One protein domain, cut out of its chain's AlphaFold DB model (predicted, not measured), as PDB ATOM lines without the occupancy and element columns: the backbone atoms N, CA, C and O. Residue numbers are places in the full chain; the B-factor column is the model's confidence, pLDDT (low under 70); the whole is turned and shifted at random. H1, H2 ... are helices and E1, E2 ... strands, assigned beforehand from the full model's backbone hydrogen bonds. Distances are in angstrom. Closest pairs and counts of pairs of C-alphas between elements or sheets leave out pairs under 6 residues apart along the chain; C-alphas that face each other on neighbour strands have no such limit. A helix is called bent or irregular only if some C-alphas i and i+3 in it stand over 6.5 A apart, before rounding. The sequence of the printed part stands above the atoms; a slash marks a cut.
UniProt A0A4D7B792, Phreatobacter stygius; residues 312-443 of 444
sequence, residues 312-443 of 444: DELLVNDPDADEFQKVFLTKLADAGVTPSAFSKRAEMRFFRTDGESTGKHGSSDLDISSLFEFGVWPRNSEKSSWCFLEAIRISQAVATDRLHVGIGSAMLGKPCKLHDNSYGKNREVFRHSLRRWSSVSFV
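AT A GLANCE: This is residues 312 to 443 of the 444 residues of a protein of Phreatobacter stygius (UniProt A0A4D7B792). A small wall of four short parallel strands, E1 to E4, has H6 and H7 side by side over one face, and its other face is bare of named helices. Next to its E1 side lies a cluster of helices in which the longest, H5, is in the middle, with H1, H2, H3 and H4 packed round it. The printed part has 132 residues with seven named helices and four named strands, in the order H1 H2 H3 E1 H4 H5 E2 H6 E3 H7 E4, and its class is mixed, helices and strands. The sheet's order is E1 E2 E3 E4, all parallel. The whole is compact and rounded, with a radius of gyration of the C-alphas of 14.3 A and spans of 37 by 29 by 28 A.

HOW THE PARTS SIT: The sheet is made of E1, residues 348 to 350, E2, residues 398 to 400, E3, residues 416 to 419, and E4, residues 440 to 443. E1 and E4 are its edge strands, and from edge to edge the strands' lines turn by 70 degrees. E1 and E2 are parallel at 25 degrees, with N 350 and O 399 within hydrogen-bond range at 2.8 A. E2 and E3 are parallel at 13 degrees, with N 417 and O 398 at 2.8 A. E3 and E4 are parallel at 32 degrees, with N 441 and O 416 at 2.8 A. H6, residues 403 to 411, is on the sheet at a height of 8.1 A, over E3 and only just over E2, where 3 of its C-alphas fall; it runs along the strands, at 21 degrees to E3 on the local plane. H7, residues 425 to 434, is on the same face at a height of 9.3 A, over E3 and E4. H6 and H7 only just touch, with 3 pairs of C-alphas within 8 A, the closest those of Leu 403 and Asn 426 at 5.8 A; they run the same way at a shallow tilt of 18 degrees. These are two layers, helices on one face of a sheet. H5, residues 380 to 394, only grazes the sheet with residues 391 to 394. With its residues 389 to 393 alone it touches H6, at a steep tilt of 66 degrees; the closest C-alphas are those of Leu 389 and Gly 408, 6.3 A apart. H5 is the hub, touching five helices. With residues 383 to 387 alone it touches H2, residues 321 to 334, the closest C-alphas being those of Phe 328 and Cys 387 at 5.3 A; at 71 degrees the two are only just about perpendicular. With residues 391 to 394 alone it touches H3, residues 339 to 344, the same way at a shallow tilt of 30 degrees; the closest C-alphas are those of Phe 342 and Ile 394, 6.2 A apart. It touches H1, residues 312 to 315, where the C-alphas of Leu 315 and Trp 386 come closest, at 6.0 A. With residues 388 to 391 alone it only just touches H4, residues 368 to 371, with 3 pairs of C-alphas within 8 A, the closest those of Ile 368 and Phe 388 at 6.1 A. Of the four pairs of touching helices with a tilt, 2 are at a shallow one: the packing is part aligned, part crossed. H5 and H7 are apart. Three strand-helix-strand units, two parallel neighbour strands with helices between them, have right-handed crossovers: E1, H4 H5, E2; E2, H6, E3; and E3, H7, E4. In H6 and H7 every O i to N i+4 pair is within hydrogen-bond range, against 9 of 10 in H2, 1 of 2 in H3 and 10 of 11 in H5; H1 and H4 are too short for such a pair.

IN THESE COORDINATES: E3 and E4 are 9.5 A and 9.9 A from first to last C-alpha. H5 is 21.3 A long, from C-alpha 380 at (-76.237, 35.418, 45.118) to C-alpha 394 at (-92.033, 21.140, 44.440). H2 is 19.7 A long, H6 12.7 A and H7 12.3 A. H7 is neither bent nor irregular, but only just: C-alphas 431 and 434 are 6.4 A apart. H1 begins at C-alpha 312, at (-82.373, 22.283, 55.301), and E4 ends at C-alpha 443, at (-81.020, 6.974, 30.843).

THE WHOLE: The two C-alphas farthest apart are those of Pro 319 and Lys 360, at 40.7 A. The printed part has no cut. The link from E1 to H4, residues 351 to 367, is long; that from H4 to H5 is short but not tight, and the others are tight. The mean pLDDT of the printed part is 92.4, and residues 355 to 356 and 358 to 362, within the long link, are under 70.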
ATOM      1  N   ASP A 312     -81.569  21.725  54.211       95.06
ATOM      2  CA  ASP A 312     -82.373  22.283  55.301       95.06
ATOM      3  C   ASP A 312     -81.814  23.639  55.756       95.06
ATOM      4  O   ASP A 312     -82.578  24.565  56.032       95.06
ATOM      5  N   GLU A 313     -80.484  23.781  55.809       95.44
ATOM      6  CA  GLU A 313     -79.812  25.054  56.109       95.44
ATOM      7  C   GLU A 313     -80.236  26.139  55.119       95.44
ATOM      8  O   GLU A 313     -80.499  27.257  55.537       95.44
ATOM      9  N   LEU A 314     -80.364  25.790  53.837       95.44
ATOM     10  CA  LEU A 314     -80.712  26.736  52.783       95.44
ATOM     11  C   LEU A 314     -82.227  26.965  52.652       95.44
ATOM     12  O   LEU A 314     -82.688  28.098  52.657       95.44
ATOM     13  N   LEU A 315     -83.018  25.900  52.519       96.50
ATOM     14  CA  LEU A 315     -84.441  25.991  52.163       96.50
ATOM     15  C   LEU A 315     -85.353  26.341  53.343       96.50
ATOM     16  O   LEU A 315     -86.474  26.788  53.119       96.50
ATOM     17  N   VAL A 316     -84.906  26.092  54.580       94.75
ATOM     18  CA  VAL A 316     -85.732  26.230  55.793       94.75
ATOM     19  C   VAL A 316     -85.133  27.210  56.800       94.75
ATOM     20  O   VAL A 316     -85.888  27.907  57.469       94.75
ATOM     21  N   ASN A 317     -83.804  27.249  56.938       95.94
ATOM     22  CA  ASN A 317     -83.134  28.011  58.001       95.94
ATOM     23  C   ASN A 317     -82.342  29.239  57.508       95.94
ATOM     24  O   ASN A 317     -81.781  29.946  58.347       95.94
ATOM     25  N   ASP A 318     -82.266  29.500  56.197       95.75
ATOM     26  CA  ASP A 318     -81.611  30.706  55.680       95.75
ATOM     27  C   ASP A 318     -82.490  31.930  56.009       95.75
ATOM     28  O   ASP A 318     -83.697  31.895  55.744       95.75
ATOM     29  N   PRO A 319     -81.929  33.003  56.603       96.12
ATOM     30  CA  PRO A 319     -82.706  34.168  57.029       96.12
ATOM     31  C   PRO A 319     -83.423  34.888  55.878       96.12
ATOM     32  O   PRO A 319     -84.448  35.522  56.123       96.12
ATOM     33  N   ASP A 320     -82.937  34.756  54.639       97.06
ATOM     34  CA  ASP A 320     -83.501  35.424  53.464       97.06
ATOM     35  C   ASP A 320     -84.415  34.483  52.643       97.06
ATOM     36  O   ASP A 320     -84.840  34.833  51.541       97.06
ATOM     37  N   ALA A 321     -84.773  33.297  53.162       96.38
ATOM     38  CA  ALA A 321     -85.619  32.320  52.458       96.38
ATOM     39  C   ALA A 321     -86.969  32.904  51.979       96.38
ATOM     40  O   ALA A 321     -87.418  32.591  50.874       96.38
ATOM     41  N   ASP A 322     -87.581  33.808  52.751       97.12
ATOM     42  CA  ASP A 322     -88.808  34.528  52.366       97.12
ATOM     43  C   ASP A 322     -88.584  35.542  51.225       97.12
ATOM     44  O   ASP A 322     -89.509  35.852  50.469       97.12
ATOM     45  N   GLU A 323     -87.376  36.100  51.087       97.62
ATOM     46  CA  GLU A 323     -86.997  36.916  49.928       97.62
ATOM     47  C   GLU A 323     -86.770  36.022  48.708       97.62
ATOM     48  O   GLU A 323     -87.320  36.275  47.633       97.62
ATOM     49  N   PHE A 324     -86.027  34.928  48.885       98.06
ATOM     50  CA  PHE A 324     -85.726  33.977  47.819       98.06
ATOM     51  C   PHE A 324     -87.004  33.334  47.264       98.06
ATOM     52  O   PHE A 324     -87.133  33.195  46.049       98.06
ATOM     53  N   GLN A 325     -88.009  33.069  48.108       97.69
ATOM     54  CA  GLN A 325     -89.329  32.625  47.659       97.69
ATOM     55  C   GLN A 325     -90.036  33.662  46.772       97.69
ATOM     56  O   GLN A 325     -90.651  33.287  45.773       97.69
ATOM     57  N   LYS A 326     -89.939  34.963  47.076       98.00
ATOM     58  CA  LYS A 326     -90.513  36.019  46.219       98.00
ATOM     59  C   LYS A 326     -89.799  36.061  44.869       98.00
ATOM     60  O   LYS A 326     -90.463  36.065  43.837       98.00
ATOM     61  N   VAL A 327     -88.464  36.013  44.868       98.00
ATOM     62  CA  VAL A 327     -87.642  35.970  43.642       98.00
ATOM     63  C   VAL A 327     -87.982  34.745  42.786       98.00
ATOM     64  O   VAL A 327     -88.172  34.880  41.577       98.00
ATOM     65  N   PHE A 328     -88.125  33.572  43.407       97.88
ATOM     66  CA  PHE A 328     -88.550  32.333  42.756       97.88
ATOM     67  C   PHE A 328     -89.915  32.479  42.073       97.88
ATOM     68  O   PHE A 328     -90.046  32.179  40.887       97.88
ATOM     69  N   LEU A 329     -90.920  32.985  42.795       97.19
ATOM     70  CA  LEU A 329     -92.272  33.181  42.268       97.19
ATOM     71  C   LEU A 329     -92.300  34.179  41.103       97.19
ATOM     72  O   LEU A 329     -92.937  33.892  40.089       97.19
ATOM     73  N   THR A 330     -91.572  35.295  41.207       97.25
ATOM     74  CA  THR A 330     -91.417  36.259  40.106       97.25
ATOM     75  C   THR A 330     -90.772  35.604  38.888       97.25
ATOM     76  O   THR A 330     -91.308  35.706  37.791       97.25
ATOM     77  N   LYS A 331     -89.674  34.857  39.057       97.12
ATOM     78  CA  LYS A 331     -88.972  34.219  37.932       97.12
ATOM     79  C   LYS A 331     -89.772  33.111  37.253       97.12
ATOM     80  O   LYS A 331     -89.656  32.942  36.043       97.12
ATOM     81  N   LEU A 332     -90.609  32.386  37.993       95.19
ATOM     82  CA  LEU A 332     -91.567  31.462  37.388       95.19
ATOM     83  C   LEU A 332     -92.639  32.206  36.577       95.19
ATOM     84  O   LEU A 332     -92.938  31.787  35.458       95.19
ATOM     85  N   ALA A 333     -93.166  33.318  37.097       94.56
ATOM     86  CA  ALA A 333     -94.142  34.145  36.388       94.56
ATOM     87  C   ALA A 333     -93.557  34.776  35.108       94.56
ATOM     88  O   ALA A 333     -94.199  34.692  34.064       94.56
ATOM     89  N   ASP A 334     -92.325  35.302  35.162       94.31
ATOM     90  CA  ASP A 334     -91.561  35.791  33.998       94.31
ATOM     91  C   ASP A 334     -91.437  34.705  32.907       94.31
ATOM     92  O   ASP A 334     -91.519  34.994  31.715       94.31
ATOM     93  N   ALA A 335     -91.263  33.443  33.314       92.50
ATOM     94  CA  ALA A 335     -91.173  32.284  32.426       92.50
ATOM     95  C   ALA A 335     -92.543  31.720  31.978       92.50
ATOM     96  O   ALA A 335     -92.589  30.699  31.292       92.50
ATOM     97  N   GLY A 336     -93.664  32.333  32.377       92.19
ATOM     98  CA  GLY A 336     -95.018  31.864  32.052       92.19
ATOM     99  C   GLY A 336     -95.458  30.593  32.797       92.19
ATOM    100  O   GLY A 336     -96.435  29.954  32.402       92.19
ATOM    101  N   VAL A 337     -94.766  30.206  33.873       90.31
ATOM    102  CA  VAL A 337     -95.024  28.977  34.641       90.31
ATOM    103  C   VAL A 337     -95.606  29.319  36.015       90.31
ATOM    104  O   VAL A 337     -95.134  30.210  36.710       90.31
ATOM    105  N   THR A 338     -96.621  28.576  36.467       89.75
ATOM    106  CA  THR A 338     -97.122  28.698  37.853       89.75
ATOM    107  C   THR A 338     -96.546  27.593  38.742       89.75
ATOM    108  O   THR A 338     -96.371  26.473  38.257       89.75
ATOM    109  N   PRO A 339     -96.358  27.811  40.059       88.06
ATOM    110  CA  PRO A 339     -95.977  26.741  40.990       88.06
ATOM    111  C   PRO A 339     -96.920  25.528  40.941       88.06
ATOM    112  O   PRO A 339     -96.487  24.390  41.102       88.06
ATOM    113  N   SER A 340     -98.207  25.747  40.635       86.69
ATOM    114  CA  SER A 340     -99.189  24.664  40.481       86.69
ATOM    115  C   SER A 340     -98.919  23.742  39.283       86.69
ATOM    116  O   SER A 340     -99.415  22.620  39.261       86.69
ATOM    117  N   ALA A 341     -98.141  24.179  38.286       83.88
ATOM    118  CA  ALA A 341     -97.772  23.340  37.147       83.88
ATOM    119  C   ALA A 341     -96.824  22.201  37.565       83.88
ATOM    120  O   ALA A 341     -96.996  21.071  37.110       83.88
ATOM    121  N   PHE A 342     -95.894  22.479  38.488       86.88
ATOM    122  CA  PHE A 342     -94.928  21.509  39.018       86.88
ATOM    123  C   PHE A 342     -95.604  20.376  39.799       86.88
ATOM    124  O   PHE A 342     -95.178  19.227  39.716       86.88
ATOM    125  N   SER A 343     -96.674  20.688  40.539       76.94
ATOM    126  CA  SER A 343     -97.423  19.702  41.324       76.94
ATOM    127  C   SER A 343     -98.513  18.978  40.531       76.94
ATOM    128  O   SER A 343     -98.920  17.893  40.940       76.94
ATOM    129  N   LYS A 344     -98.977  19.526  39.398       86.12
ATOM    130  CA  LYS A 344     -99.949  18.870  38.498       86.12
ATOM    131  C   LYS A 344     -99.310  17.885  37.519       86.12
ATOM    132  O   LYS A 344     -99.981  16.958  37.078       86.12
ATOM    133  N   ARG A 345     -98.041  18.083  37.155       87.75
ATOM    134  CA  ARG A 345     -97.303  17.181  36.261       87.75
ATOM    135  C   ARG A 345     -96.705  16.014  37.045       87.75
ATOM    136  O   ARG A 345     -96.157  16.200  38.127       87.75
ATOM    137  N   ALA A 346     -96.789  14.812  36.474       91.25
ATOM    138  CA  ALA A 346     -96.160  13.617  37.040       91.25
ATOM    139  C   ALA A 346     -94.621  13.681  36.963       91.25
ATOM    140  O   ALA A 346     -93.935  13.185  37.851       91.25
ATOM    141  N   GLU A 347     -94.086  14.327  35.923       94.25
ATOM    142  CA  GLU A 347     -92.654  14.504  35.677       94.25
ATOM    143  C   GLU A 347     -92.406  15.902  35.087       94.25
ATOM    144  O   GLU A 347     -93.161  16.355  34.224       94.25
ATOM    145  N   MET A 348     -91.372  16.590  35.576       95.31
ATOM    146  CA  MET A 348     -90.902  17.883  35.068       95.31
ATOM    147  C   MET A 348     -89.611  17.695  34.272       95.31
ATOM    148  O   MET A 348     -88.663  17.084  34.766       95.31
ATOM    149  N   ARG A 349     -89.549  18.235  33.052       94.62
ATOM    150  CA  ARG A 349     -88.368  18.126  32.186       94.62
ATOM    151  C   ARG A 349     -87.494  19.370  32.306       94.62
ATOM    152  O   ARG A 349     -87.820  20.420  31.758       94.62
ATOM    153  N   PHE A 350     -86.381  19.244  33.016       94.75
ATOM    154  CA  PHE A 350     -85.398  20.304  33.230       94.75
ATOM    155  C   PHE A 350     -84.173  20.076  32.335       94.75
ATOM    156  O   PHE A 350     -83.075  19.797  32.823       94.75
ATOM    157  N   PHE A 351     -84.378  20.121  31.017       92.31
ATOM    158  CA  PHE A 351     -83.324  19.911  30.020       92.31
ATOM    159  C   PHE A 351     -82.636  21.218  29.607       92.31
ATOM    160  O   PHE A 351     -83.247  22.291  29.657       92.31
ATOM    161  N   ARG A 352     -81.383  21.110  29.153       86.75
ATOM    162  CA  ARG A 352     -80.604  22.207  28.563       86.75
ATOM    163  C   ARG A 352     -81.279  22.773  27.318       86.75
ATOM    164  O   ARG A 352     -81.691  22.020  26.435       86.75
ATOM    165  N   THR A 353     -81.289  24.098  27.203       81.81
ATOM    166  CA  THR A 353     -81.662  24.821  25.970       81.81
ATOM    167  C   THR A 353     -80.458  25.359  25.185       81.81
ATOM    168  O   THR A 353     -80.635  25.952  24.125       81.81
ATOM    169  N   ASP A 354     -79.237  25.148  25.687       73.75
ATOM    170  CA  ASP A 354     -77.979  25.603  25.080       73.75
ATOM    171  C   ASP A 354     -77.270  24.512  24.241       73.75
ATOM    172  O   ASP A 354     -77.702  23.361  24.175       73.75
ATOM    173  N   GLY A 355     -76.147  24.874  23.606       58.75
ATOM    174  CA  GLY A 355     -75.385  24.003  22.698       58.75
ATOM    175  C   GLY A 355     -74.660  22.803  23.332       58.75
ATOM    176  O   GLY A 355     -74.046  22.028  22.604       58.75
ATOM    177  N   GLU A 356     -74.708  22.614  24.656       64.75
ATOM    178  CA  GLU A 356     -74.287  21.351  25.293       64.75
ATOM    179  C   GLU A 356     -75.415  20.294  25.285       64.75
ATOM    180  O   GLU A 356     -75.159  19.132  25.619       64.75
ATOM    181  N   SER A 357     -76.646  20.682  24.918       70.31
ATOM    182  CA  SER A 357     -77.768  19.765  24.703       70.31
ATOM    183  C   SER A 357     -77.457  18.776  23.580       70.31
ATOM    184  O   SER A 357     -76.915  19.132  22.536       70.31
ATOM    185  N   THR A 358     -77.852  17.517  23.762       64.00
ATOM    186  CA  THR A 358     -77.743  16.497  22.707       64.00
ATOM    187  C   THR A 358     -78.849  16.617  21.654       64.00
ATOM    188  O   THR A 358     -78.787  15.932  20.635       64.00
ATOM    189  N   GLY A 359     -79.899  17.406  21.922       64.50
ATOM    190  CA  GLY A 359     -81.129  17.469  21.124       64.50
ATOM    191  C   GLY A 359     -81.999  16.201  21.166       64.50
ATOM    192  O   GLY A 359     -83.092  16.195  20.606       64.50
ATOM    193  N   LYS A 360     -81.552  15.124  21.830       66.62
ATOM    194  CA  LYS A 360     -82.203  13.798  21.803       66.62
ATOM    195  C   LYS A 360     -83.336  13.632  22.818       66.62
ATOM    196  O   LYS A 360     -84.183  12.764  22.644       66.62
ATOM    197  N   HIS A 361     -83.363  14.461  23.860       66.19
ATOM    198  CA  HIS A 361     -84.197  14.244  25.054       66.19
ATOM    199  C   HIS A 361     -85.568  14.959  25.005       66.19
ATOM    200  O   HIS A 361     -86.312  14.976  25.986       66.19
ATOM    201  N   GLY A 362     -85.933  15.517  23.845       69.06
ATOM    202  CA  GLY A 362     -87.189  16.238  23.619       69.06
ATOM    203  C   GLY A 362     -87.174  17.689  24.117       69.06
ATOM    204  O   GLY A 362     -86.126  18.254  24.421       69.06
ATOM    205  N   SER A 363     -88.350  18.320  24.172       77.81
ATOM    206  CA  SER A 363     -88.487  19.700  24.658       77.81
ATOM    207  C   SER A 363     -88.278  19.810  26.174       77.81
ATOM    208  O   SER A 363     -88.841  19.034  26.945       77.81
ATOM    209  N   SER A 364     -87.509  20.813  26.605       86.12
ATOM    210  CA  SER A 364     -87.456  21.219  28.014       86.12
ATOM    211  C   SER A 364     -88.781  21.868  28.419       86.12
ATOM    212  O   SER A 364     -89.366  22.619  27.638       86.12
ATOM    213  N   ASP A 365     -89.255  21.588  29.631       90.38
ATOM    214  CA  ASP A 365     -90.364  22.326  30.238       90.38
ATOM    215  C   ASP A 365     -89.867  23.619  30.897       90.38
ATOM    216  O   ASP A 365     -90.590  24.612  30.911       90.38
ATOM    217  N   LEU A 366     -88.648  23.595  31.459       92.12
ATOM    218  CA  LEU A 366     -87.986  24.749  32.069       92.12
ATOM    219  C   LEU A 366     -86.491  24.469  32.301       92.12
ATOM    220  O   LEU A 366     -86.148  23.582  33.079       92.12
ATOM    221  N   ASP A 367     -85.578  25.249  31.720       94.19
ATOM    222  CA  ASP A 367     -84.147  25.134  32.054       94.19
ATOM    223  C   ASP A 367     -83.833  25.896  33.353       94.19
ATOM    224  O   ASP A 367     -83.372  27.039  33.343       94.19
ATOM    225  N   ILE A 368     -84.122  25.264  34.496       96.56
ATOM    226  CA  ILE A 368     -83.959  25.878  35.825       96.56
ATOM    227  C   ILE A 368     -82.504  26.230  36.165       96.56
ATOM    228  O   ILE A 368     -82.276  27.092  37.011       96.56
ATOM    229  N   SER A 369     -81.520  25.608  35.506       96.31
ATOM    230  CA  SER A 369     -80.113  25.991  35.659       96.31
ATOM    231  C   SER A 369     -79.852  27.392  35.109       96.31
ATOM    232  O   SER A 369     -79.143  28.161  35.751       96.31
ATOM    233  N   SER A 370     -80.450  27.714  33.962       95.69
ATOM    234  CA  SER A 370     -80.330  29.015  33.296       95.69
ATOM    235  C   SER A 370     -81.269  30.060  33.921       95.69
ATOM    236  O   SER A 370     -80.872  31.197  34.151       95.69
ATOM    237  N   LEU A 371     -82.508  29.678  34.266       96.44
ATOM    238  CA  LEU A 371     -83.516  30.597  34.826       96.44
ATOM    239  C   LEU A 371     -83.092  31.235  36.159       96.44
ATOM    240  O   LEU A 371     -83.435  32.386  36.435       96.44
ATOM    241  N   PHE A 372     -82.380  30.477  36.996       97.81
ATOM    242  CA  PHE A 372     -81.964  30.905  38.331       97.81
ATOM    243  C   PHE A 372     -80.474  31.273  38.406       97.81
ATOM    244  O   PHE A 372     -79.899  31.283  39.493       97.81
ATOM    245  N   GLU A 373     -79.828  31.578  37.277       96.56
ATOM    246  CA  GLU A 373     -78.434  32.038  37.221       96.56
ATOM    247  C   GLU A 373     -78.299  33.479  37.755       96.56
ATOM    248  O   GLU A 373     -78.240  34.454  37.011       96.56
ATOM    249  N   PHE A 374     -78.263  33.629  39.082       97.50
ATOM    250  CA  PHE A 374     -78.063  34.925  39.755       97.50
ATOM    251  C   PHE A 374     -76.596  35.206  40.118       97.50
ATOM    252  O   PHE A 374     -76.293  36.223  40.744       97.50
ATOM    253  N   GLY A 375     -75.690  34.307  39.729       96.75
ATOM    254  CA  GLY A 375     -74.260  34.381  39.998       96.75
ATOM    255  C   GLY A 375     -73.803  33.553  41.203       96.75
ATOM    256  O   GLY A 375     -74.568  33.191  42.089       96.75
ATOM    257  N   VAL A 376     -72.498  33.289  41.223       97.12
ATOM    258  CA  VAL A 376     -71.835  32.291  42.084       97.12
ATOM    259  C   VAL A 376     -71.167  32.874  43.338       97.12
ATOM    260  O   VAL A 376     -70.543  32.149  44.111       97.12
ATOM    261  N   TRP A 377     -71.277  34.187  43.532       97.62
ATOM    262  CA  TRP A 377     -70.737  34.921  44.682       97.62
ATOM    263  C   TRP A 377     -71.628  34.765  45.929       97.62
ATOM    264  O   TRP A 377     -72.811  34.455  45.773       97.62
ATOM    265  N   PRO A 378     -71.112  35.019  47.150       96.06
ATOM    266  CA  PRO A 378     -71.901  34.956  48.385       96.06
ATOM    267  C   PRO A 378     -73.226  35.740  48.317       96.06
ATOM    268  O   PRO A 378     -73.322  36.768  47.643       96.06
ATOM    269  N   ARG A 379     -74.251  35.232  49.009       95.31
ATOM    270  CA  ARG A 379     -75.693  35.560  48.931       95.31
ATOM    271  C   ARG A 379     -76.355  35.345  47.567       95.31
ATOM    272  O   ARG A 379     -77.466  34.821  47.516       95.31
ATOM    273  N   ASN A 380     -75.704  35.690  46.457       98.00
ATOM    274  CA  ASN A 380     -76.237  35.418  45.118       98.00
ATOM    275  C   ASN A 380     -76.275  33.914  44.807       98.00
ATOM    276  O   ASN A 380     -77.274  33.439  44.261       98.00
ATOM    277  N   SER A 381     -75.252  33.164  45.229       98.25
ATOM    278  CA  SER A 381     -75.202  31.714  45.044       98.25
ATOM    279  C   SER A 381     -76.284  31.009  45.859       98.25
ATOM    280  O   SER A 381     -76.917  30.082  45.365       98.25
ATOM    281  N   GLU A 382     -76.555  31.493  47.073       98.31
ATOM    282  CA  GLU A 382     -77.558  30.946  47.984       98.31
ATOM    283  C   GLU A 382     -78.961  31.201  47.437       98.31
ATOM    284  O   GLU A 382     -79.735  30.260  47.298       98.31
ATOM    285  N   LYS A 383     -79.253  32.433  47.004       98.56
ATOM    286  CA  LYS A 383     -80.500  32.797  46.311       98.56
ATOM    287  C   LYS A 383     -80.744  31.938  45.067       98.56
ATOM    288  O   LYS A 383     -81.859  31.465  44.844       98.56
ATOM    289  N   SER A 384     -79.697  31.724  44.265       98.62
ATOM    290  CA  SER A 384     -79.727  30.880  43.066       98.62
ATOM    291  C   SER A 384     -80.023  29.420  43.425       98.62
ATOM    292  O   SER A 384     -80.995  28.841  42.936       98.62
ATOM    293  N   SER A 385     -79.256  28.864  44.363       98.69
ATOM    294  CA  SER A 385     -79.392  27.496  44.870       98.69
ATOM    295  C   SER A 385     -80.748  27.244  45.529       98.69
ATOM    296  O   SER A 385     -81.311  26.165  45.361       98.69
ATOM    297  N   TRP A 386     -81.298  28.230  46.244       98.69
ATOM    298  CA  TRP A 386     -82.611  28.154  46.881       98.69
ATOM    299  C   TRP A 386     -83.695  27.990  45.819       98.69
ATOM    300  O   TRP A 386     -84.445  27.018  45.853       98.69
ATOM    301  N   CYS A 387     -83.722  28.875  44.817       98.44
ATOM    302  CA  CYS A 387     -84.703  28.827  43.729       98.44
ATOM    303  C   CYS A 387     -84.577  27.539  42.898       98.44
ATOM    304  O   CYS A 387     -85.575  26.899  42.559       98.44
ATOM    305  N   PHE A 388     -83.338  27.130  42.621       98.56
ATOM    306  CA  PHE A 388     -83.004  25.912  41.893       98.56
ATOM    307  C   PHE A 388     -83.482  24.644  42.614       98.56
ATOM    308  O   PHE A 388     -84.139  23.790  42.012       98.56
ATOM    309  N   LEU A 389     -83.204  24.521  43.914       98.50
ATOM    310  CA  LEU A 389     -83.657  23.382  44.710       98.50
ATOM    311  C   LEU A 389     -85.153  23.432  45.008       98.50
ATOM    312  O   LEU A 389     -85.768  22.370  45.070       98.50
ATOM    313  N   GLU A 390     -85.759  24.611  45.152       97.75
ATOM    314  CA  GLU A 390     -87.201  24.744  45.359       97.75
ATOM    315  C   GLU A 390     -87.979  24.190  44.159       97.75
ATOM    316  O   GLU A 390     -88.886  23.379  44.355       97.75
ATOM    317  N   ALA A 391     -87.567  24.501  42.922       97.44
ATOM    318  CA  ALA A 391     -88.144  23.909  41.708       97.44
ATOM    319  C   ALA A 391     -88.125  22.367  41.736       97.44
ATOM    320  O   ALA A 391     -89.127  21.709  41.431       97.44
ATOM    321  N   ILE A 392     -87.005  21.773  42.154       97.62
ATOM    322  CA  ILE A 392     -86.856  20.318  42.304       97.62
ATOM    323  C   ILE A 392     -87.717  19.803  43.475       97.62
ATOM    324  O   ILE A 392     -88.370  18.762  43.366       97.62
ATOM    325  N   ARG A 393     -87.787  20.538  44.592       96.56
ATOM    326  CA  ARG A 393     -88.546  20.169  45.796       96.56
ATOM    327  C   ARG A 393     -90.057  20.175  45.562       96.56
ATOM    328  O   ARG A 393     -90.736  19.298  46.106       96.56
ATOM    329  N   ILE A 394     -90.593  21.091  44.755       95.44
ATOM    330  CA  ILE A 394     -92.033  21.140  44.440       95.44
ATOM    331  C   ILE A 394     -92.451  20.200  43.294       95.44
ATOM    332  O   ILE A 394     -93.636  19.902  43.162       95.44
ATOM    333  N   SER A 395     -91.497  19.677  42.518       95.50
ATOM    334  CA  SER A 395     -91.745  18.682  41.458       95.50
ATOM    335  C   SER A 395     -92.113  17.303  42.022       95.50
ATOM    336  O   SER A 395     -91.614  16.906  43.080       95.50
ATOM    337  N   GLN A 396     -92.946  16.528  41.317       94.56
ATOM    338  CA  GLN A 396     -93.215  15.125  41.680       94.56
ATOM    339  C   GLN A 396     -92.028  14.208  41.331       94.56
ATOM    340  O   GLN A 396     -91.472  13.554  42.216       94.56
ATOM    341  N   ALA A 397     -91.616  14.227  40.062       96.56
ATOM    342  CA  ALA A 397     -90.422  13.590  39.510       96.56
ATOM    343  C   ALA A 397     -89.747  14.531  38.495       96.56
ATOM    344  O   ALA A 397     -90.353  15.517  38.065       96.56
ATOM    345  N   VAL A 398     -88.504  14.234  38.115       97.00
ATOM    346  CA  VAL A 398     -87.682  15.069  37.224       97.00
ATOM    347  C   VAL A 398     -87.031  14.229  36.120       97.00
ATOM    348  O   VAL A 398     -86.522  13.145  36.390       97.00
ATOM    349  N   ALA A 399     -86.957  14.756  34.901       96.31
ATOM    350  CA  ALA A 399     -86.055  14.278  33.849       96.31
ATOM    351  C   ALA A 399     -85.116  15.416  33.419       96.31
ATOM    352  O   ALA A 399     -85.549  16.565  33.325       96.31
ATOM    353  N   THR A 400     -83.822  15.142  33.235       95.94
ATOM    354  CA  THR A 400     -82.811  16.195  33.028       95.94
ATOM    355  C   THR A 400     -81.507  15.677  32.418       95.94
ATOM    356  O   THR A 400     -81.112  14.542  32.662       95.94
ATOM    357  N   ASP A 401     -80.794  16.534  31.689       93.81
ATOM    358  CA  ASP A 401     -79.393  16.393  31.261       93.81
ATOM    359  C   ASP A 401     -78.470  17.445  31.934       93.81
ATOM    360  O   ASP A 401     -77.282  17.562  31.617       93.81
ATOM    361  N   ARG A 402     -78.981  18.194  32.922       94.56
ATOM    362  CA  ARG A 402     -78.201  19.074  33.806       94.56
ATOM    363  C   ARG A 402     -77.735  18.271  35.030       94.56
ATOM    364  O   ARG A 402     -78.521  17.981  35.929       94.56
ATOM    365  N   LEU A 403     -76.434  17.968  35.120       96.25
ATOM    366  CA  LEU A 403     -75.835  17.184  36.220       96.25
ATOM    367  C   LEU A 403     -76.304  17.609  37.627       96.25
ATOM    368  O   LEU A 403     -76.702  16.768  38.433       96.25
ATOM    369  N   HIS A 404     -76.288  18.913  37.921       97.88
ATOM    370  CA  HIS A 404     -76.648  19.432  39.244       97.88
ATOM    371  C   HIS A 404     -78.147  19.331  39.559       97.88
ATOM    372  O   HIS A 404     -78.507  19.288  40.731       97.88
ATOM    373  N   VAL A 405     -79.020  19.206  38.551       98.06
ATOM    374  CA  VAL A 405     -80.438  18.873  38.770       98.06
ATOM    375  C   VAL A 405     -80.552  17.422  39.247       98.06
ATOM    376  O   VAL A 405     -81.300  17.138  40.184       98.06
ATOM    377  N   GLY A 406     -79.753  16.514  38.675       97.88
ATOM    378  CA  GLY A 406     -79.616  15.134  39.150       97.88
ATOM    379  C   GLY A 406     -79.087  15.053  40.588       97.88
ATOM    380  O   GLY A 406     -79.674  14.356  41.415       97.88
ATOM    381  N   ILE A 407     -78.038  15.817  40.920       98.25
ATOM    382  CA  ILE A 407     -77.489  15.885  42.289       98.25
ATOM    383  C   ILE A 407     -78.514  16.479  43.269       98.25
ATOM    384  O   ILE A 407     -78.810  15.850  44.284       98.25
ATOM    385  N   GLY A 408     -79.131  17.622  42.955       98.31
ATOM    386  CA  GLY A 408     -80.177  18.221  43.792       98.31
ATOM    387  C   GLY A 408     -81.367  17.280  44.017       98.31
ATOM    388  O   GLY A 408     -81.865  17.157  45.136       98.31
ATOM    389  N   SER A 409     -81.770  16.533  42.984       98.31
ATOM    390  CA  SER A 409     -82.820  15.512  43.091       98.31
ATOM    391  C   SER A 409     -82.417  14.352  44.005       98.31
ATOM    392  O   SER A 409     -83.234  13.907  44.811       98.31
ATOM    393  N   ALA A 410     -81.159  13.900  43.941       97.69
ATOM    394  CA  ALA A 410     -80.612  12.893  44.850       97.69
ATOM    395  C   ALA A 410     -80.725  13.352  46.314       97.69
ATOM    396  O   ALA A 410     -81.324  12.669  47.144       97.69
ATOM    397  N   MET A 411     -80.230  14.559  46.607       96.62
ATOM    398  CA  MET A 411     -80.197  15.130  47.957       96.62
ATOM    399  C   MET A 411     -81.594  15.365  48.545       96.62
ATOM    400  O   MET A 411     -81.806  15.154  49.739       96.62
ATOM    401  N   LEU A 412     -82.562  15.744  47.706       96.88
ATOM    402  CA  LEU A 412     -83.968  15.916  48.088       96.88
ATOM    403  C   LEU A 412     -84.768  14.593  48.097       96.88
ATOM    404  O   LEU A 412     -85.945  14.583  48.472       96.88
ATOM    405  N   GLY A 413     -84.166  13.468  47.689       96.44
ATOM    406  CA  GLY A 413     -84.836  12.169  47.563       96.44
ATOM    407  C   GLY A 413     -85.985  12.177  46.547       96.44
ATOM    408  O   GLY A 413     -87.026  11.546  46.777       96.44
ATOM    409  N   LYS A 414     -85.822  12.937  45.462       96.81
ATOM    410  CA  LYS A 414     -86.780  13.085  44.362       96.81
ATOM    411  C   LYS A 414     -86.480  12.081  43.247       96.81
ATOM    412  O   LYS A 414     -85.311  11.956  42.879       96.81
ATOM    413  N   PRO A 415     -87.496  11.382  42.704       98.06
ATOM    414  CA  PRO A 415     -87.330  10.539  41.526       98.06
ATOM    415  C   PRO A 415     -86.765  11.349  40.356       98.06
ATOM    416  O   PRO A 415     -87.326  12.383  39.994       98.06
ATOM    417  N   CYS A 416     -85.657  10.884  39.788       98.06
ATOM    418  CA  CYS A 416     -84.938  11.560  38.721       98.06
ATOM    419  C   CYS A 416     -84.494  10.575  37.631       98.06
ATOM    420  O   CYS A 416     -83.932   9.517  37.928       98.06
ATOM    421  N   LYS A 417     -84.712  10.950  36.371       97.38
ATOM    422  CA  LYS A 417     -84.061  10.374  35.191       97.38
ATOM    423  C   LYS A 417     -82.953  11.331  34.762       97.38
ATOM    424  O   LYS A 417     -83.237  12.421  34.262       97.38
ATOM    425  N   LEU A 418     -81.704  10.949  35.001       96.56
ATOM    426  CA  LEU A 418     -80.536  11.683  34.530       96.56
ATOM    427  C   LEU A 418     -80.114  11.125  33.171       96.56
ATOM    428  O   LEU A 418     -79.801   9.944  33.054       96.56
ATOM    429  N   HIS A 419     -80.089  11.989  32.169       93.94
ATOM    430  CA  HIS A 419     -79.664  11.684  30.812       93.94
ATOM    431  C   HIS A 419     -78.208  12.106  30.588       93.94
ATOM    432  O   HIS A 419     -77.698  13.006  31.271       93.94
ATOM    433  N   ASP A 420     -77.531  11.494  29.612       90.38
ATOM    434  CA  ASP A 420     -76.173  11.910  29.258       90.38
ATOM    435  C   ASP A 420     -76.122  13.263  28.530       90.38
ATOM    436  O   ASP A 420     -77.083  13.675  27.866       90.38
ATOM    437  N   ASN A 421     -74.969  13.933  28.630       82.62
ATOM    438  CA  ASN A 421     -74.652  15.124  27.839       82.62
ATOM    439  C   ASN A 421     -73.751  14.771  26.637       82.62
ATOM    440  O   ASN A 421     -73.328  13.628  26.467       82.62
ATOM    441  N   SER A 422     -73.417  15.762  25.807       76.62
ATOM    442  CA  SER A 422     -72.687  15.573  24.542       76.62
ATOM    443  C   SER A 422     -71.285  14.939  24.636       76.62
ATOM    444  O   SER A 422     -70.750  14.536  23.606       76.62
ATOM    445  N   TYR A 423     -70.690  14.813  25.830       76.94
ATOM    446  CA  TYR A 423     -69.344  14.252  26.038       76.94
ATOM    447  C   TYR A 423     -69.243  13.268  27.220       76.94
ATOM    448  O   TYR A 423     -68.164  13.071  27.782       76.94
ATOM    449  N   GLY A 424     -70.353  12.638  27.620       84.44
ATOM    450  CA  GLY A 424     -70.348  11.540  28.598       84.44
ATOM    451  C   GLY A 424     -70.195  11.943  30.069       84.44
ATOM    452  O   GLY A 424     -70.132  11.081  30.946       84.44
ATOM    453  N   LYS A 425     -70.109  13.242  30.381       87.88
ATOM    454  CA  LYS A 425     -69.828  13.749  31.739       87.88
ATOM    455  C   LYS A 425     -70.862  13.268  32.750       87.88
ATOM    456  O   LYS A 425     -70.499  12.871  33.857       87.88
ATOM    457  N   ASN A 426     -72.140  13.322  32.386       92.75
ATOM    458  CA  ASN A 426     -73.214  12.958  33.303       92.75
ATOM    459  C   ASN A 426     -73.165  11.460  33.616       92.75
ATOM    460  O   ASN A 426     -73.337  11.091  34.775       92.75
ATOM    461  N   ARG A 427     -72.860  10.611  32.625       94.31
ATOM    462  CA  ARG A 427     -72.680   9.166  32.820       94.31
ATOM    463  C   ARG A 427     -71.543   8.831  33.774       94.31
ATOM    464  O   ARG A 427     -71.731   8.017  34.678       94.31
ATOM    465  N   GLU A 428     -70.376   9.451  33.612       94.75
ATOM    466  CA  GLU A 428     -69.216   9.110  34.446       94.75
ATOM    467  C   GLU A 428     -69.355   9.656  35.881       94.75
ATOM    468  O   GLU A 428     -69.071   8.931  36.840       94.75
ATOM    469  N   VAL A 429     -69.922  10.859  36.071       95.38
ATOM    470  CA  VAL A 429     -70.295  11.332  37.421       95.38
ATOM    471  C   VAL A 429     -71.439  10.495  38.007       95.38
ATOM    472  O   VAL A 429     -71.442  10.234  39.214       95.38
ATOM    473  N   PHE A 430     -72.382  10.002  37.194       96.25
ATOM    474  CA  PHE A 430     -73.428   9.101  37.677       96.25
ATOM    475  C   PHE A 430     -72.836   7.798  38.216       96.25
ATOM    476  O   PHE A 430     -73.115   7.425  39.359       96.25
ATOM    477  N   ARG A 431     -71.973   7.145  37.428       94.81
ATOM    478  CA  ARG A 431     -71.275   5.906  37.801       94.81
ATOM    479  C   ARG A 431     -70.457   6.069  39.079       94.81
ATOM    480  O   ARG A 431     -70.543   5.199  39.942       94.81
ATOM    481  N   HIS A 432     -69.715   7.172  39.216       93.38
ATOM    482  CA  HIS A 432     -68.868   7.425  40.383       93.38
ATOM    483  C   HIS A 432     -69.656   7.863  41.634       93.38
ATOM    484  O   HIS A 432     -69.366   7.402  42.736       93.38
ATOM    485  N   SER A 433     -70.653   8.747  41.487       94.12
ATOM    486  CA  SER A 433     -71.237   9.478  42.626       94.12
ATOM    487  C   SER A 433     -72.741   9.278  42.846       94.12
ATOM    488  O   SER A 433     -73.177   9.313  44.003       94.12
ATOM    489  N   LEU A 434     -73.545   9.086  41.789       95.19
ATOM    490  CA  LEU A 434     -75.016   9.046  41.893       95.19
ATOM    491  C   LEU A 434     -75.614   7.637  41.937       95.19
ATOM    492  O   LEU A 434     -76.675   7.482  42.528       95.19
ATOM    493  N   ARG A 435     -74.945   6.603  41.410       94.00
ATOM    494  CA  ARG A 435     -75.473   5.221  41.328       94.00
ATOM    495  C   ARG A 435     -75.973   4.642  42.666       94.00
ATOM    496  O   ARG A 435     -76.837   3.771  42.674       94.00
ATOM    497  N   ARG A 436     -75.445   5.118  43.799       92.25
ATOM    498  CA  ARG A 436     -75.869   4.742  45.165       92.25
ATOM    499  C   ARG A 436     -77.193   5.370  45.628       92.25
ATOM    500  O   ARG A 436     -77.724   4.963  46.656       92.25
ATOM    501  N   TRP A 437     -77.718   6.363  44.913       94.88
ATOM    502  CA  TRP A 437     -78.954   7.064  45.257       94.88
ATOM    503  C   TRP A 437     -80.129   6.434  44.511       94.88
ATOM    504  O   TRP A 437     -80.339   6.702  43.334       94.88
ATOM    505  N   SER A 438     -80.937   5.631  45.205       94.62
ATOM    506  CA  SER A 438     -82.072   4.904  44.607       94.62
ATOM    507  C   SER A 438     -83.169   5.791  44.002       94.62
ATOM    508  O   SER A 438     -84.030   5.290  43.285       94.62
ATOM    509  N   SER A 439     -83.155   7.100  44.277       95.44
ATOM    510  CA  SER A 439     -84.053   8.064  43.645       95.44
ATOM    511  C   SER A 439     -83.562   8.558  42.280       95.44
ATOM    512  O   SER A 439     -84.339   9.200  41.583       95.44
ATOM    513  N   VAL A 440     -82.314   8.287  41.878       97.50
ATOM    514  CA  VAL A 440     -81.756   8.732  40.592       97.50
ATOM    515  C   VAL A 440     -81.451   7.515  39.726       97.50
ATOM    516  O   VAL A 440     -80.646   6.656  40.074       97.50
ATOM    517  N   SER A 441     -82.090   7.475  38.566       97.12
ATOM    518  CA  SER A 441     -81.842   6.516  37.492       97.12
ATOM    519  C   SER A 441     -81.073   7.196  36.361       97.12
ATOM    520  O   SER A 441     -81.193   8.408  36.179       97.12
ATOM    521  N   PHE A 442     -80.286   6.426  35.614       95.88
ATOM    522  CA  PHE A 442     -79.605   6.910  34.416       95.88
ATOM    523  C   PHE A 442     -80.321   6.408  33.163       95.88
ATOM    524  O   PHE A 442     -80.757   5.257  33.131       95.88
ATOM    525  N   VAL A 443     -80.434   7.270  32.155       91.56
ATOM    526  CA  VAL A 443     -81.020   6.974  30.843       91.56
ATOM    527  C   VAL A 443     -79.967   7.287  29.781       91.56
ATOM    528  O   VAL A 443     -79.397   8.381  29.785       91.56
TER     529      VAL A 443